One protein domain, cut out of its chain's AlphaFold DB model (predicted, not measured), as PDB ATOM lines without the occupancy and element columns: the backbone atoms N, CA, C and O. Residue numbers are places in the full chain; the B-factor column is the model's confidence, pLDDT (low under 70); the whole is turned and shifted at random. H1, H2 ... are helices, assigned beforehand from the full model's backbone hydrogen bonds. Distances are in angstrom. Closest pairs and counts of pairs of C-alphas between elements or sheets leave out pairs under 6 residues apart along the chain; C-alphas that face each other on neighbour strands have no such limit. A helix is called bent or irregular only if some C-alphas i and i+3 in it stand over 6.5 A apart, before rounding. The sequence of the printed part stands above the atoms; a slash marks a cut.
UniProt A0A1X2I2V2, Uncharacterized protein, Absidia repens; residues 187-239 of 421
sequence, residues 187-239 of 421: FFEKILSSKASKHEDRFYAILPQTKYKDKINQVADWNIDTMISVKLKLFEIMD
ATOM      1  N   PHE A 187     -95.652  64.239 -13.229       90.38
ATOM      2  CA  PHE A 187     -95.098  64.311 -11.880       90.38
ATOM      3  C   PHE A 187     -96.174  64.051 -10.808       90.38
ATOM      4  O   PHE A 187     -95.950  63.242  -9.906       90.38
ATOM      5  N   PHE A 188     -97.359  64.651 -10.963       91.50
ATOM      6  CA  PHE A 188     -98.489  64.497 -10.044       91.50
ATOM      7  C   PHE A 188     -99.004  63.063  -9.968       91.50
ATOM      8  O   PHE A 188     -99.187  62.536  -8.874       91.50
ATOM      9  N   GLU A 189     -99.177  62.399 -11.110       88.38
ATOM     10  CA  GLU A 189     -99.623  61.003 -11.143       88.38
ATOM     11  C   GLU A 189     -98.610  60.075 -10.472       88.38
ATOM     12  O   GLU A 189     -98.980  59.183  -9.706       88.38
ATOM     13  N   LYS A 190     -97.311  60.291 -10.715       88.75
ATOM     14  CA  LYS A 190     -96.267  59.497 -10.060       88.75
ATOM     15  C   LYS A 190     -96.330  59.664  -8.546       88.75
ATOM     16  O   LYS A 190     -96.264  58.669  -7.827       88.75
ATOM     17  N   ILE A 191     -96.446  60.893  -8.047       92.88
ATOM     18  CA  ILE A 191     -96.324  61.152  -6.609       92.88
ATOM     19  C   ILE A 191     -97.607  60.834  -5.843       92.88
ATOM     20  O   ILE A 191     -97.541  60.195  -4.793       92.88
ATOM     21  N   LEU A 192     -98.773  61.155  -6.397       91.94
ATOM     22  CA  LEU A 192    -100.059  60.993  -5.715       91.94
ATOM     23  C   LEU A 192    -100.696  59.620  -5.939       91.94
ATOM     24  O   LEU A 192    -101.371  59.121  -5.043       91.94
ATOM     25  N   SER A 193    -100.454  58.975  -7.083       89.44
ATOM     26  CA  SER A 193    -101.075  57.684  -7.417       89.44
ATOM     27  C   SER A 193    -100.145  56.480  -7.234       89.44
ATOM     28  O   SER A 193    -100.578  55.345  -7.434       89.44
ATOM     29  N   SER A 194     -98.877  56.682  -6.857       89.44
ATOM     30  CA  SER A 194     -97.984  55.555  -6.557       89.44
ATOM     31  C   SER A 194     -98.425  54.785  -5.308       89.44
ATOM     32  O   SER A 194     -99.194  55.275  -4.481       89.44
ATOM     33  N   LYS A 195     -97.929  53.561  -5.158       90.19
ATOM     34  CA  LYS A 195     -97.973  52.769  -3.932       90.19
ATOM     35  C   LYS A 195     -96.591  52.814  -3.298       90.19
ATOM     36  O   LYS A 195     -95.597  52.482  -3.942       90.19
ATOM     37  N   ALA A 196     -96.537  53.222  -2.044       90.50
ATOM     38  CA  ALA A 196     -95.311  53.306  -1.271       90.50
ATOM     39  C   ALA A 196     -95.584  52.751   0.124       90.50
ATOM     40  O   ALA A 196     -96.695  52.919   0.628       90.50
ATOM     41  N   SER A 197     -94.595  52.080   0.716       90.44
ATOM     42  CA  SER A 197     -94.706  51.562   2.082       90.44
ATOM     43  C   SER A 197     -94.788  52.706   3.087       90.44
ATOM     44  O   SER A 197     -95.603  52.646   4.002       90.44
ATOM     45  N   LYS A 198     -94.003  53.768   2.870       95.06
ATOM     46  CA  LYS A 198     -94.136  55.044   3.573       95.06
ATOM     47  C   LYS A 198     -94.511  56.163   2.611       95.06
ATOM     48  O   LYS A 198     -94.143  56.143   1.437       95.06
ATOM     49  N   HIS A 199     -95.226  57.172   3.100       96.25
ATOM     50  CA  HIS A 199     -95.614  58.306   2.263       96.25
ATOM     51  C   HIS A 199     -94.410  59.173   1.848       96.25
ATOM     52  O   HIS A 199     -94.385  59.647   0.713       96.25
ATOM     53  N   GLU A 200     -93.388  59.300   2.699       96.50
ATOM     54  CA  GLU A 200     -92.132  60.003   2.387       96.50
ATOM     55  C   GLU A 200     -91.336  59.377   1.225       96.50
ATOM     56  O   GLU A 200     -90.762  60.109   0.415       96.50
ATOM     57  N   ASP A 201     -91.378  58.046   1.052       95.19
ATOM     58  CA  ASP A 201     -90.661  57.326  -0.021       95.19
ATOM     59  C   ASP A 201     -91.041  57.843  -1.418       95.19
ATOM     60  O   ASP A 201     -90.244  57.799  -2.360       95.19
ATOM     61  N   ARG A 202     -92.260  58.380  -1.556       95.19
ATOM     62  CA  ARG A 202     -92.748  59.029  -2.780       95.19
ATOM     63  C   ARG A 202     -91.847  60.185  -3.188       95.19
ATOM     64  O   ARG A 202     -91.502  60.307  -4.360       95.19
ATOM     65  N   PHE A 203     -91.432  61.009  -2.231       96.19
ATOM     66  CA  PHE A 203     -90.560  62.145  -2.493       96.19
ATOM     67  C   PHE A 203     -89.143  61.693  -2.841       96.19
ATOM     68  O   PHE A 203     -88.604  62.151  -3.849       96.19
ATOM     69  N   TYR A 204     -88.575  60.742  -2.094       94.56
ATOM     70  CA  TYR A 204     -87.237  60.209  -2.379       94.56
ATOM     71  C   TYR A 204     -87.120  59.608  -3.780       94.56
ATOM     72  O   TYR A 204     -86.142  59.852  -4.485       94.56
ATOM     73  N   ALA A 205     -88.128  58.855  -4.218       91.38
ATOM     74  CA  ALA A 205     -88.099  58.207  -5.522       91.38
ATOM     75  C   ALA A 205     -88.360  59.174  -6.692       91.38
ATOM     76  O   ALA A 205     -87.850  58.959  -7.798       91.38
ATOM     77  N   ILE A 206     -89.179  60.211  -6.477       92.88
ATOM     78  CA  ILE A 206     -89.738  61.019  -7.569       92.88
ATOM     79  C   ILE A 206     -89.053  62.377  -7.695       92.88
ATOM     80  O   ILE A 206     -88.748  62.765  -8.821       92.88
ATOM     81  N   LEU A 207     -88.751  63.082  -6.595       94.50
ATOM     82  CA  LEU A 207     -88.121  64.409  -6.659       94.50
ATOM     83  C   LEU A 207     -86.832  64.444  -7.501       94.50
ATOM     84  O   LEU A 207     -86.716  65.373  -8.306       94.50
ATOM     85  N   PRO A 208     -85.915  63.448  -7.436       93.31
ATOM     86  CA  PRO A 208     -84.704  63.424  -8.267       93.31
ATOM     87  C   PRO A 208     -84.954  63.501  -9.775       93.31
ATOM     88  O   PRO A 208     -84.059  63.868 -10.535       93.31
ATOM     89  N   GLN A 209     -86.158  63.142 -10.213       88.75
ATOM     90  CA  GLN A 209     -86.562  63.096 -11.618       88.75
ATOM     91  C   GLN A 209     -87.288  64.374 -12.064       88.75
ATOM     92  O   GLN A 209     -87.848  64.413 -13.158       88.75
ATOM     93  N   THR A 210     -87.332  65.401 -11.214       92.50
ATOM     94  CA  THR A 210     -88.119  66.622 -11.426       92.50
ATOM     95  C   THR A 210     -87.255  67.873 -11.286       92.50
ATOM     96  O   THR A 210     -86.090  67.808 -10.883       92.50
ATOM     97  N   LYS A 211     -87.845  69.041 -11.561       95.62
ATOM     98  CA  LYS A 211     -87.219  70.341 -11.283       95.62
ATOM     99  C   LYS A 211     -87.036  70.636  -9.784       95.62
ATOM    100  O   LYS A 211     -86.262  71.519  -9.456       95.62
ATOM    101  N   TYR A 212     -87.669  69.860  -8.897       96.88
ATOM    102  CA  TYR A 212     -87.616  70.005  -7.433       96.88
ATOM    103  C   TYR A 212     -86.587  69.086  -6.758       96.88
ATOM    104  O   TYR A 212     -86.671  68.804  -5.561       96.88
ATOM    105  N   LYS A 213     -85.630  68.554  -7.525       96.56
ATOM    106  CA  LYS A 213     -84.608  67.620  -7.025       96.56
ATOM    107  C   LYS A 213     -83.761  68.185  -5.879       96.56
ATOM    108  O   LYS A 213     -83.231  67.411  -5.093       96.56
ATOM    109  N   ASP A 214     -83.641  69.506  -5.771       97.50
ATOM    110  CA  ASP A 214     -82.916  70.204  -4.703       97.50
ATOM    111  C   ASP A 214     -83.577  70.040  -3.325       97.50
ATOM    112  O   ASP A 214     -82.915  70.204  -2.301       97.50
ATOM    113  N   LYS A 215     -84.864  69.671  -3.280       97.69
ATOM    114  CA  LYS A 215     -85.618  69.483  -2.034       97.69
ATOM    115  C   LYS A 215     -85.406  68.122  -1.369       97.69
ATOM    116  O   LYS A 215     -85.826  67.949  -0.231       97.69
ATOM    117  N   ILE A 216     -84.744  67.167  -2.031       96.75
ATOM    118  CA  ILE A 216     -84.619  65.787  -1.524       96.75
ATOM    119  C   ILE A 216     -83.964  65.697  -0.140       96.75
ATOM    120  O   ILE A 216     -84.385  64.893   0.687       96.75
ATOM    121  N   ASN A 217     -82.976  66.549   0.136       97.38
ATOM    122  CA  ASN A 217     -82.238  66.519   1.399       97.38
ATOM    123  C   ASN A 217     -83.082  66.970   2.602       97.38
ATOM    124  O   ASN A 217     -82.656  66.774   3.730       97.38
ATOM    125  N   GLN A 218     -84.255  67.563   2.367       97.69
ATOM    126  CA  GLN A 218     -85.157  68.062   3.410       97.69
ATOM    127  C   GLN A 218     -86.288  67.074   3.727       97.69
ATOM    128  O   GLN A 218     -87.025  67.280   4.682       97.69
ATOM    129  N   VAL A 219     -86.451  66.010   2.928       97.31
ATOM    130  CA  VAL A 219     -87.607  65.096   3.015       97.31
ATOM    131  C   VAL A 219     -87.722  64.445   4.395       97.31
ATOM    132  O   VAL A 219     -88.833  64.301   4.897       97.31
ATOM    133  N   ALA A 220     -86.588  64.112   5.020       97.06
ATOM    134  CA  ALA A 220     -86.552  63.487   6.342       97.06
ATOM    135  C   ALA A 220     -87.170  64.376   7.437       97.06
ATOM    136  O   ALA A 220     -87.747  63.863   8.390       97.06
ATOM    137  N   ASP A 221     -87.101  65.701   7.275       97.88
ATOM    138  CA  ASP A 221     -87.567  66.673   8.269       97.88
ATOM    139  C   ASP A 221     -89.052  67.035   8.093       97.88
ATOM    140  O   ASP A 221     -89.629  67.777   8.889       97.88
ATOM    141  N   TRP A 222     -89.698  66.550   7.028       97.19
ATOM    142  CA  TRP A 222     -91.060  66.952   6.671       97.19
ATOM    143  C   TRP A 222     -92.163  66.218   7.435       97.19
ATOM    144  O   TRP A 222     -93.306  66.667   7.371       97.19
ATOM    145  N   ASN A 223     -91.844  65.120   8.129       96.75
ATOM    146  CA  ASN A 223     -92.805  64.292   8.869       96.75
ATOM    147  C   ASN A 223     -94.006  63.844   8.005       96.75
ATOM    148  O   ASN A 223     -95.164  64.038   8.369       96.75
ATOM    149  N   ILE A 224     -93.734  63.274   6.825       97.31
ATOM    150  CA  ILE A 224     -94.766  62.857   5.862       97.31
ATOM    151  C   ILE A 224     -95.290  61.455   6.203       97.31
ATOM    152  O   ILE A 224     -94.708  60.438   5.814       97.31
ATOM    153  N   ASP A 225     -96.439  61.400   6.866       96.94
ATOM    154  CA  ASP A 225     -97.068  60.165   7.353       96.94
ATOM    155  C   ASP A 225     -98.387  59.804   6.648       96.94
ATOM    156  O   ASP A 225     -98.875  58.683   6.766       96.94
ATOM    157  N   THR A 226     -98.957  60.732   5.881       95.12
ATOM    158  CA  THR A 226    -100.285  60.603   5.262       95.12
ATOM    159  C   THR A 226    -100.313  61.184   3.851       95.12
ATOM    160  O   THR A 226     -99.518  62.050   3.492       95.12
ATOM    161  N   MET A 227    -101.292  60.794   3.029       93.12
ATOM    162  CA  MET A 227    -101.468  61.408   1.702       93.12
ATOM    163  C   MET A 227    -101.840  62.901   1.770       93.12
ATOM    164  O   MET A 227    -101.523  63.660   0.854       93.12
ATOM    165  N   ILE A 228    -102.485  63.332   2.856       92.88
ATOM    166  CA  ILE A 228    -102.780  64.746   3.117       92.88
ATOM    167  C   ILE A 228    -101.467  65.518   3.292       92.88
ATOM    168  O   ILE A 228    -101.246  66.495   2.578       92.88
ATOM    169  N   SER A 229    -100.559  65.026   4.148       95.12
ATOM    170  CA  SER A 229     -99.236  65.639   4.339       95.12
ATOM    171  C   SER A 229     -98.424  65.699   3.035       95.12
ATOM    172  O   SER A 229     -97.802  66.723   2.754       95.12
ATOM    173  N   VAL A 230     -98.522  64.676   2.166       95.62
ATOM    174  CA  VAL A 230     -97.921  64.696   0.818       95.62
ATOM    175  C   VAL A 230     -98.442  65.885   0.007       95.62
ATOM    176  O   VAL A 230     -97.642  66.651  -0.524       95.62
ATOM    177  N   LYS A 231     -99.763  66.080  -0.095       95.06
ATOM    178  CA  LYS A 231    -100.334  67.179  -0.895       95.06
ATOM    179  C   LYS A 231    -100.005  68.552  -0.325       95.06
ATOM    180  O   LYS A 231     -99.619  69.432  -1.091       95.06
ATOM    181  N   LEU A 232    -100.119  68.729   0.990       95.56
ATOM    182  CA  LEU A 232     -99.760  69.988   1.650       95.56
ATOM    183  C   LEU A 232     -98.296  70.342   1.377       95.56
ATOM    184  O   LEU A 232     -97.998  71.460   0.957       95.56
ATOM    185  N   LYS A 233     -97.393  69.363   1.497       97.25
ATOM    186  CA  LYS A 233     -95.976  69.572   1.207       97.25
ATOM    187  C   LYS A 233     -95.714  69.879  -0.268       97.25
ATOM    188  O   LYS A 233     -94.865  70.712  -0.567       97.25
ATOM    189  N   LEU A 234     -96.462  69.283  -1.200       96.62
ATOM    190  CA  LEU A 234     -96.385  69.654  -2.618       96.62
ATOM    191  C   LEU A 234     -96.783  71.121  -2.840       96.62
ATOM    192  O   LEU A 234     -96.040  71.850  -3.492       96.62
ATOM    193  N   PHE A 235     -97.884  71.585  -2.239       96.00
ATOM    194  CA  PHE A 235     -98.280  73.000  -2.294       96.00
ATOM    195  C   PHE A 235     -97.265  73.947  -1.645       96.00
ATOM    196  O   PHE A 235     -97.209  75.122  -2.006       96.00
ATOM    197  N   GLU A 236     -96.449  73.467  -0.713       96.12
ATOM    198  CA  GLU A 236     -95.372  74.245  -0.104       96.12
ATOM    199  C   GLU A 236     -94.171  74.398  -1.051       96.12
ATOM    200  O   GLU A 236     -93.734  75.521  -1.304       96.12
ATOM    201  N   ILE A 237     -93.672  73.292  -1.618       96.50
ATOM    202  CA  ILE A 237     -92.390  73.269  -2.348       96.50
ATOM    203  C   ILE A 237     -92.489  73.602  -3.844       96.50
ATOM    204  O   ILE A 237     -91.468  73.897  -4.465       96.50
ATOM    205  N   MET A 238     -93.682  73.501  -4.438       95.88
ATOM    206  CA  MET A 238     -93.881  73.711  -5.874       95.88
ATOM    207  C   MET A 238     -93.785  75.181  -6.289       95.88
ATOM    208  O   MET A 238     -93.961  76.088  -5.477       95.88
ATOM    209  N   ASP A 239     -93.557  75.424  -7.579       95.00
ATOM    210  CA  ASP A 239     -93.773  76.744  -8.164       95.00
ATOM    211  C   ASP A 239     -95.266  77.029  -8.397       95.00
ATOM    212  O   ASP A 239     -96.121  76.147  -8.305       95.00
TER     213      ASP A 239
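This is residues 187 to 239 of the 421 residues of an uncharacterized protein of Absidia repens (UniProt A0A1X2I2V2). Four short helices stand in a rough ring: H1, H2 and H3 run side by side by turns in opposite ways, and H4, the longest helix by residues, closes the ring loosely between H3 and H1. H2 and H3 are a close helical hairpin, while H4 stands at a steep angle to H3 and only just touches H1. The printed part has 53 residues with four named helices, in the order H1, H2, H3, H4 along the chain, and no named strand; its class is all helix. It is compact, with a radius of gyration of the C-alphas of 9.8 A, and rounded, with spans of 23 by 22 by 17 A.

H4, residues 227 to 237, and H1, residues 187 to 193, only just touch, with 3 pairs of C-alphas within 8 A. Their closest C-alphas, those of Leu 192 and Met 227, are 7.6 A apart. They run opposite ways at a shallow tilt of 17 degrees. H1 also touches H2, residues 201 to 209, with a closest C-alpha pair of Ile 191 and Arg 202 at 5.7 A. This helical hairpin runs opposite ways at a shallow tilt of 17 degrees. H2 forms a second helical hairpin with H3, residues 213 to 222: they touch, the closest C-alphas being those of Leu 207 and Lys 213 at 4.8 A, at a shallow tilt of 16 degrees. The helix packing is mostly aligned, with 3 of 3 touching pairs at a shallow tilt. H3 and H4 are close but not clearly touching; their closest C-alphas, Lys 215 and Ile 237, are 7.8 A apart, and they run opposite ways at a steep tilt of 49 degrees. H1 and H3 are apart, and H2 and H4 are only just apart, 8.5 A at their closest C-alphas. In H1 and H4 every O i to N i+4 pair is within hydrogen-bond range; in H2 it is 3 of 5, and in H3 0 of 6, beside 5 of 7 O i to N i+3 pairs.

H4 is 15.5 A long from first to last C-alpha, from C-alpha 227 at (-101.468, 61.408, 1.702) to C-alpha 237 at (-92.390, 73.269, -2.348). H3 is 15.2 A long and irregular, with C-alphas 217 and 220 at 7.2 A. H2 is 13.6 A long and irregular, but only just, with C-alphas 205 and 208 at 6.8 A. H1 is 10.0 A long and begins with C-alpha 187 at (-95.098, 64.311, -11.880).

The two C-alphas farthest apart are those of Ser 197 and Asp 239, at 27.2 A. The printed part has no cut. The links H2 to H3 and H3 to H4 are tight, with 3 and 4 residues, and H1 to H2 is short, with 7. The mean pLDDT of the printed part is 94.5, and no printed residue is under 70.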